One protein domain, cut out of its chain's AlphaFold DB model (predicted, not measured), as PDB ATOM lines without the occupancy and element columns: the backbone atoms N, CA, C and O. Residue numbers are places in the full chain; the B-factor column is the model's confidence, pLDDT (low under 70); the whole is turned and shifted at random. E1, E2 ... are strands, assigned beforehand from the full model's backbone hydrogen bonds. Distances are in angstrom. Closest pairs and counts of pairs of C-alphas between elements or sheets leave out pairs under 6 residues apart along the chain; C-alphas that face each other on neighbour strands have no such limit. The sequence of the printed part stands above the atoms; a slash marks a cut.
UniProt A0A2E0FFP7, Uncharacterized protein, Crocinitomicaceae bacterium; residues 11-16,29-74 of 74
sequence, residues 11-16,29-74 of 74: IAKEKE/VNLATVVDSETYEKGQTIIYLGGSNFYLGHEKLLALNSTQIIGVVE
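This is residues 11 to 16 and 29 to 74 of the 74 residues of an uncharacterized protein of Crocinitomicaceae bacterium (UniProt A0A2E0FFP7). A single, strongly twisted sheet of six strands makes the body, with the hairpin of E4 and E5 at one end of its long axis and E3 and E6 side by side toward the other. E1 and E2 form its middle, and E2 bends sharply. The printed part has 52 residues, no named helix and six strands in chain order E1 to E6; the sheet's order is E4, E5, E1, E2, E3, E6, antiparallel throughout, and the class is all strand. The whole is compact, with a radius of gyration of the C-alphas of 10.0 A and spans of 29 by 21 by 19 A.

E2, residues 30 to 37, is the longest strand by residues at 17.7 A. E1 is residues 11 to 15, 13.0 A, from C-alpha 11 at (135.061, 76.244, 36.917). E5 is residues 59 to 64, 16.1 A, and E4 residues 52 to 56, 12.8 A. E3 is residues 45 to 48, 9.9 A. E6 is residues 69 to 73, 11.4 A, ending at C-alpha 73 (123.622, 64.995, 39.424).

E2 bends by 65 degrees at residue 34. E1 and E2 are antiparallel at 149 degrees, with N 13 and O 33 2.9 A apart, within hydrogen-bond range. Hairpin E2 and E3 has N 46 and O 32 at 2.9 A. Edge strand E6 pairs with E3 through N 47 and O 71, 2.8 A. E5 and E1 are antiparallel neighbours at 115 degrees, with N 62 and O 12 2.8 A apart, within hydrogen-bond range, and hairpin E4 and E5 has N 61 and O 54 at 2.8 A. The edge strands E4 and E6 are apart.

The farthest C-alphas, Gly 57 and Glu 74, are 30.3 A apart. Residues 17 to 28 are not printed; C-alphas 16 and 29 across this cut are 11.2 A apart. Of the links printed whole, none is long. No printed residue is under 70 in pLDDT.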
ATOM      1  N   ILE A  11     134.912  75.466  35.698       97.44
ATOM      2  CA  ILE A  11     135.061  76.244  36.917       97.44
ATOM      3  C   ILE A  11     133.841  75.969  37.771       97.44
ATOM      4  O   ILE A  11     132.711  76.128  37.314       97.44
ATOM      5  N   ALA A  12     134.066  75.560  39.009       96.81
ATOM      6  CA  ALA A  12     133.007  75.165  39.914       96.81
ATOM      7  C   ALA A  12     133.243  75.698  41.331       96.81
ATOM      8  O   ALA A  12     134.335  76.142  41.689       96.81
ATOM      9  N   LYS A  13     132.194  75.656  42.149       95.88
ATOM     10  CA  LYS A  13     132.235  75.969  43.578       95.88
ATOM     11  C   LYS A  13     131.938  74.704  44.369       95.88
ATOM     12  O   LYS A  13     130.893  74.094  44.147       95.88
ATOM     13  N   GLU A  14     132.838  74.313  45.268       93.44
ATOM     14  CA  GLU A  14     132.652  73.131  46.120       93.44
ATOM     15  C   GLU A  14     131.349  73.260  46.929       93.44
ATOM     16  O   GLU A  14     131.058  74.310  47.510       93.44
ATOM     17  N   LYS A  15     130.548  72.195  46.947       87.25
ATOM     18  CA  LYS A  15     129.388  72.057  47.826       87.25
ATOM     19  C   LYS A  15     129.844  71.396  49.120       87.25
ATOM     20  O   LYS A  15     130.470  70.342  49.096       87.25
ATOM     21  N   GLU A  16     129.476  71.982  50.256       71.88
ATOM     22  CA  GLU A  16     129.653  71.324  51.550       71.88
ATOM     23  C   GLU A  16     128.820  70.035  51.583       71.88
ATOM     24  O   GLU A  16     127.588  70.078  51.510       71.88
ATOM     25  N   VAL A  29     132.866  61.142  47.720       74.88
ATOM     26  CA  VAL A  29     132.677  61.811  46.437       74.88
ATOM     27  C   VAL A  29     132.489  63.297  46.702       74.88
ATOM     28  O   VAL A  29     131.653  63.695  47.517       74.88
ATOM     29  N   ASN A  30     133.273  64.128  46.020       89.62
ATOM     30  CA  ASN A  30     133.148  65.567  46.166       89.62
ATOM     31  C   ASN A  30     132.102  66.101  45.191       89.62
ATOM     32  O   ASN A  30     132.008  65.652  44.046       89.62
ATOM     33  N   LEU A  31     131.322  67.077  45.649       92.62
ATOM     34  CA  LEU A  31     130.291  67.731  44.854       92.62
ATOM     35  C   LEU A  31     130.679  69.179  44.606       92.62
ATOM     36  O   LEU A  31     131.138  69.868  45.516       92.62
ATOM     37  N   ALA A  32     130.450  69.668  43.393       94.88
ATOM     38  CA  ALA A  32     130.619  71.078  43.076       94.88
ATOM     39  C   ALA A  32     129.503  71.581  42.160       94.88
ATOM     40  O   ALA A  32     128.879  70.815  41.428       94.88
ATOM     41  N   THR A  33     129.233  72.880  42.218       96.31
ATOM     42  CA  THR A  33     128.288  73.563  41.331       96.31
ATOM     43  C   THR A  33     129.043  74.289  40.234       96.31
ATOM     44  O   THR A  33     129.912  75.108  40.531       96.31
ATOM     45  N   VAL A  34     128.695  74.011  38.981       96.50
ATOM     46  CA  VAL A  34     129.313  74.618  37.802       96.50
ATOM     47  C   VAL A  34     129.030  76.118  37.782       96.50
ATOM     48  O   VAL A  34     127.884  76.563  37.846       96.50
ATOM     49  N   VAL A  35     130.093  76.906  37.693       96.44
ATOM     50  CA  VAL A  35     130.060  78.361  37.526       96.44
ATOM     51  C   VAL A  35     130.182  78.719  36.051       96.44
ATOM     52  O   VAL A  35     129.442  79.586  35.582       96.44
ATOM     53  N   ASP A  36     131.095  78.048  35.345       97.00
ATOM     54  CA  ASP A  36     131.329  78.208  33.911       97.00
ATOM     55  C   ASP A  36     131.985  76.945  33.328       97.00
ATOM     56  O   ASP A  36     132.838  76.331  33.976       97.00
ATOM     57  N   SER A  37     131.569  76.534  32.133       96.25
ATOM     58  CA  SER A  37     132.093  75.365  31.418       96.25
ATOM     59  C   SER A  37     131.682  75.429  29.947       96.25
ATOM     60  O   SER A  37     130.646  76.000  29.613       96.25
ATOM     61  N   GLU A  38     132.473  74.808  29.073       94.44
ATOM     62  CA  GLU A  38     132.093  74.566  27.673       94.44
ATOM     63  C   GLU A  38     131.197  73.325  27.524       94.44
ATOM     64  O   GLU A  38     130.493  73.185  26.527       94.44
ATOM     65  N   THR A  39     131.241  72.405  28.495       93.94
ATOM     66  CA  THR A  39     130.591  71.084  28.419       93.94
ATOM     67  C   THR A  39     129.382  70.960  29.341       93.94
ATOM     68  O   THR A  39     128.410  70.304  28.978       93.94
ATOM     69  N   TYR A  40     129.436  71.565  30.528       95.31
ATOM     70  CA  TYR A  40     128.391  71.444  31.547       95.31
ATOM     71  C   TYR A  40     127.593  72.732  31.690       95.31
ATOM     72  O   TYR A  40     128.104  73.835  31.487       95.31
ATOM     73  N   GLU A  41     126.336  72.607  32.097       95.38
ATOM     74  CA  GLU A  41     125.473  73.770  32.248       95.38
ATOM     75  C   GLU A  41     125.810  74.552  33.520       95.38
ATOM     76  O   GLU A  41     126.095  73.997  34.585       95.38
ATOM     77  N   LYS A  42     125.733  75.883  33.438       95.56
ATOM     78  CA  LYS A  42     125.906  76.742  34.609       95.56
ATOM     79  C   LYS A  42     124.837  76.431  35.660       95.56
ATOM     80  O   LYS A  42     123.646  76.479  35.379       95.56
ATOM     81  N   GLY A  43     125.270  76.198  36.897       95.06
ATOM     82  CA  GLY A  43     124.411  75.818  38.019       95.06
ATOM     83  C   GLY A  43     124.237  74.307  38.189       95.06
ATOM     84  O   GLY A  43     123.766  73.876  39.243       95.06
ATOM     85  N   GLN A  44     124.671  73.499  37.217       95.38
ATOM     86  CA  GLN A  44     124.623  72.043  37.313       95.38
ATOM     87  C   GLN A  44     125.509  71.546  38.460       95.38
ATOM     88  O   GLN A  44     126.546  72.137  38.776       95.38
ATOM     89  N   THR A  45     125.091  70.466  39.116       95.62
ATOM     90  CA  THR A  45     125.909  69.814  40.143       95.62
ATOM     91  C   THR A  45     126.703  68.680  39.512       95.62
ATOM     92  O   THR A  45     126.134  67.839  38.825       95.62
ATOM     93  N   ILE A  46     128.009  68.658  39.763       94.31
ATOM     94  CA  ILE A  46     128.943  67.648  39.265       94.31
ATOM     95  C   ILE A  46     129.608  66.899  40.415       94.31
ATOM     96  O   ILE A  46     129.778  67.438  41.511       94.31
ATOM     97  N   ILE A  47     130.001  65.662  40.130       93.44
ATOM     98  CA  ILE A  47     130.780  64.786  41.001       93.44
ATOM     99  C   ILE A  47     132.230  64.793  40.513       93.44
ATOM    100  O   ILE A  47     132.470  64.568  39.325       93.44
ATOM    101  N   TYR A  48     133.198  65.025  41.404       92.75
ATOM    102  CA  TYR A  48     134.619  65.113  41.044       92.75
ATOM    103  C   TYR A  48     135.556  64.409  42.044       92.75
ATOM    104  O   TYR A  48     135.203  64.201  43.207       92.75
ATOM    105  N   LEU A  49     136.768  64.049  41.591       90.38
ATOM    106  CA  LEU A  49     137.793  63.348  42.400       90.38
ATOM    107  C   LEU A  49     139.022  64.189  42.768       90.38
ATOM    108  O   LEU A  49     139.797  63.801  43.635       90.38
ATOM    109  N   GLY A  50     139.236  65.322  42.113       87.69
ATOM    110  CA  GLY A  50     140.368  66.208  42.375       87.69
ATOM    111  C   GLY A  50     140.200  67.521  41.631       87.69
ATOM    112  O   GLY A  50     139.171  67.732  41.013       87.69
ATOM    113  N   GLY A  51     141.189  68.403  41.673       90.50
ATOM    114  CA  GLY A  51     141.120  69.694  40.995       90.50
ATOM    115  C   GLY A  51     142.027  70.718  41.650       90.50
ATOM    116  O   GLY A  51     142.619  70.464  42.702       90.50
ATOM    117  N   SER A  52     142.136  71.881  41.020       94.69
ATOM    118  CA  SER A  52     142.971  72.971  41.520       94.69
ATOM    119  C   SER A  52     142.103  74.042  42.162       94.69
ATOM    120  O   SER A  52     141.294  74.683  41.492       94.69
ATOM    121  N   ASN A  53     142.286  74.247  43.465       94.81
ATOM    122  CA  ASN A  53     141.639  75.334  44.189       94.81
ATOM    123  C   ASN A  53     142.321  76.668  43.869       94.81
ATOM    124  O   ASN A  53     143.548  76.763  43.878       94.81
ATOM    125  N   PHE A  54     141.529  77.711  43.647       94.62
ATOM    126  CA  PHE A  54     142.014  79.073  43.451       94.62
ATOM    127  C   PHE A  54     141.035  80.089  44.042       94.62
ATOM    128  O   PHE A  54     139.904  79.753  44.390       94.62
ATOM    129  N   TYR A  55     141.477  81.338  44.170       93.38
ATOM    130  CA  TYR A  55     140.651  82.418  44.702       93.38
ATOM    131  C   TYR A  55     140.370  83.464  43.632       93.38
ATOM    132  O   TYR A  55     141.278  83.931  42.946       93.38
ATOM    133  N   LEU A  56     139.102  83.855  43.525       91.50
ATOM    134  CA  LEU A  56     138.651  84.977  42.716       91.50
ATOM    135  C   LEU A  56     138.149  86.077  43.656       91.50
ATOM    136  O   LEU A  56     136.992  86.091  44.073       91.50
ATOM    137  N   GLY A  57     139.048  86.980  44.053       90.06
ATOM    138  CA  GLY A  57     138.785  87.888  45.170       90.06
ATOM    139  C   GLY A  57     138.686  87.108  46.485       90.06
ATOM    140  O   GLY A  57     139.648  86.458  46.882       90.06
ATOM    141  N   HIS A  58     137.525  87.157  47.144       90.75
ATOM    142  CA  HIS A  58     137.264  86.431  48.397       90.75
ATOM    143  C   HIS A  58     136.595  85.064  48.189       90.75
ATOM    144  O   HIS A  58     136.366  84.339  49.155       90.75
ATOM    145  N   GLU A  59     136.257  84.705  46.949       91.38
ATOM    146  CA  GLU A  59     135.590  83.440  46.654       91.38
ATOM    147  C   GLU A  59     136.607  82.343  46.338       91.38
ATOM    148  O   GLU A  59     137.420  82.495  45.426       91.38
ATOM    149  N   LYS A  60     136.533  81.225  47.067       94.19
ATOM    150  CA  LYS A  60     137.247  79.989  46.730       94.19
ATOM    151  C   LYS A  60     136.496  79.263  45.610       94.19
ATOM    152  O   LYS A  60     135.304  78.981  45.749       94.19
ATOM    153  N   LEU A  61     137.200  78.959  44.529       96.00
ATOM    154  CA  LEU A  61     136.710  78.244  43.354       96.00
ATOM    155  C   LEU A  61     137.617  77.052  43.040       96.00
ATOM    156  O   LEU A  61     138.744  76.956  43.528       96.00
ATOM    157  N   LEU A  62     137.111  76.160  42.199       95.88
ATOM    158  CA  LEU A  62     137.764  74.936  41.772       95.88
ATOM    159  C   LEU A  62     137.839  74.904  40.244       95.88
ATOM    160  O   LEU A  62     136.827  75.093  39.572       95.88
ATOM    161  N   ALA A  63     139.032  74.671  39.703       96.56
ATOM    162  CA  ALA A  63     139.239  74.394  38.288       96.56
ATOM    163  C   ALA A  63     139.401  72.884  38.081       96.56
ATOM    164  O   ALA A  63     140.253  72.250  38.711       96.56
ATOM    165  N   LEU A  64     138.577  72.336  37.193       96.56
ATOM    166  CA  LEU A  64     138.461  70.915  36.884       96.56
ATOM    167  C   LEU A  64     138.672  70.697  35.394       96.56
ATOM    168  O   LEU A  64     138.082  71.411  34.594       96.56
ATOM    169  N   ASN A  65     139.456  69.702  35.007       95.25
ATOM    170  CA  ASN A  65     139.412  69.190  33.639       95.25
ATOM    171  C   ASN A  65     138.397  68.034  33.534       95.25
ATOM    172  O   ASN A  65     137.864  67.558  34.539       95.25
ATOM    173  N   SER A  66     138.133  67.565  32.316       91.62
ATOM    174  CA  SER A  66     137.139  66.513  32.069       91.62
ATOM    175  C   SER A  66     137.459  65.173  32.739       91.62
ATOM    176  O   SER A  66     136.535  64.450  33.091       91.62
ATOM    177  N   THR A  67     138.734  64.834  32.966       93.44
ATOM    178  CA  THR A  67     139.112  63.550  33.590       93.44
ATOM    179  C   THR A  67     138.896  63.539  35.100       93.44
ATOM    180  O   THR A  67     138.860  62.475  35.715       93.44
ATOM    181  N   GLN A  68     138.740  64.717  35.704       94.44
ATOM    182  CA  GLN A  68     138.468  64.880  37.128       94.44
ATOM    183  C   GLN A  68     136.974  64.842  37.454       94.44
ATOM    184  O   GLN A  68     136.628  64.716  38.631       94.44
ATOM    185  N   ILE A  69     136.105  64.944  36.444       93.94
ATOM    186  CA  ILE A  69     134.649  64.936  36.587       93.94
ATOM    187  C   ILE A  69     134.132  63.540  36.249       93.94
ATOM    188  O   ILE A  69     134.340  63.032  35.152       93.94
ATOM    189  N   ILE A  70     133.449  62.916  37.204       92.19
ATOM    190  CA  ILE A  70     132.942  61.543  37.071       92.19
ATOM    191  C   ILE A  70     131.515  61.538  36.519       92.19
ATOM    192  O   ILE A  70     131.104  60.593  35.850       92.19
ATOM    193  N   GLY A  71     130.737  62.578  36.822       91.62
ATOM    194  CA  GLY A  71     129.339  62.642  36.426       91.62
ATOM    195  C   GLY A  71     128.637  63.916  36.866       91.62
ATOM    196  O   GLY A  71     129.208  64.767  37.552       91.62
ATOM    197  N   VAL A  72     127.377  64.020  36.459       93.50
ATOM    198  CA  VAL A  72     126.438  65.088  36.813       93.50
ATOM    199  C   VAL A  72     125.344  64.516  37.715       93.50
ATOM    200  O   VAL A  72     125.039  63.328  37.638       93.50
ATOM    201  N   VAL A  73     124.774  65.347  38.584       89.00
ATOM    202  CA  VAL A  73     123.622  64.995  39.424       89.00
ATOM    203  C   VAL A  73     122.368  65.618  38.813       89.00
ATOM    204  O   VAL A  73     122.348  66.835  38.609       89.00
ATOM    205  N   GLU A  74     121.362  64.783  38.538       81.69
ATOM    206  CA  GLU A  74     120.015  65.167  38.076       81.69
ATOM    207  C   GLU A  74     119.027  65.303  39.243       81.69
ATOM    208  O   GLU A  74     119.092  64.474  40.185       81.69
TER     209      GLU A  74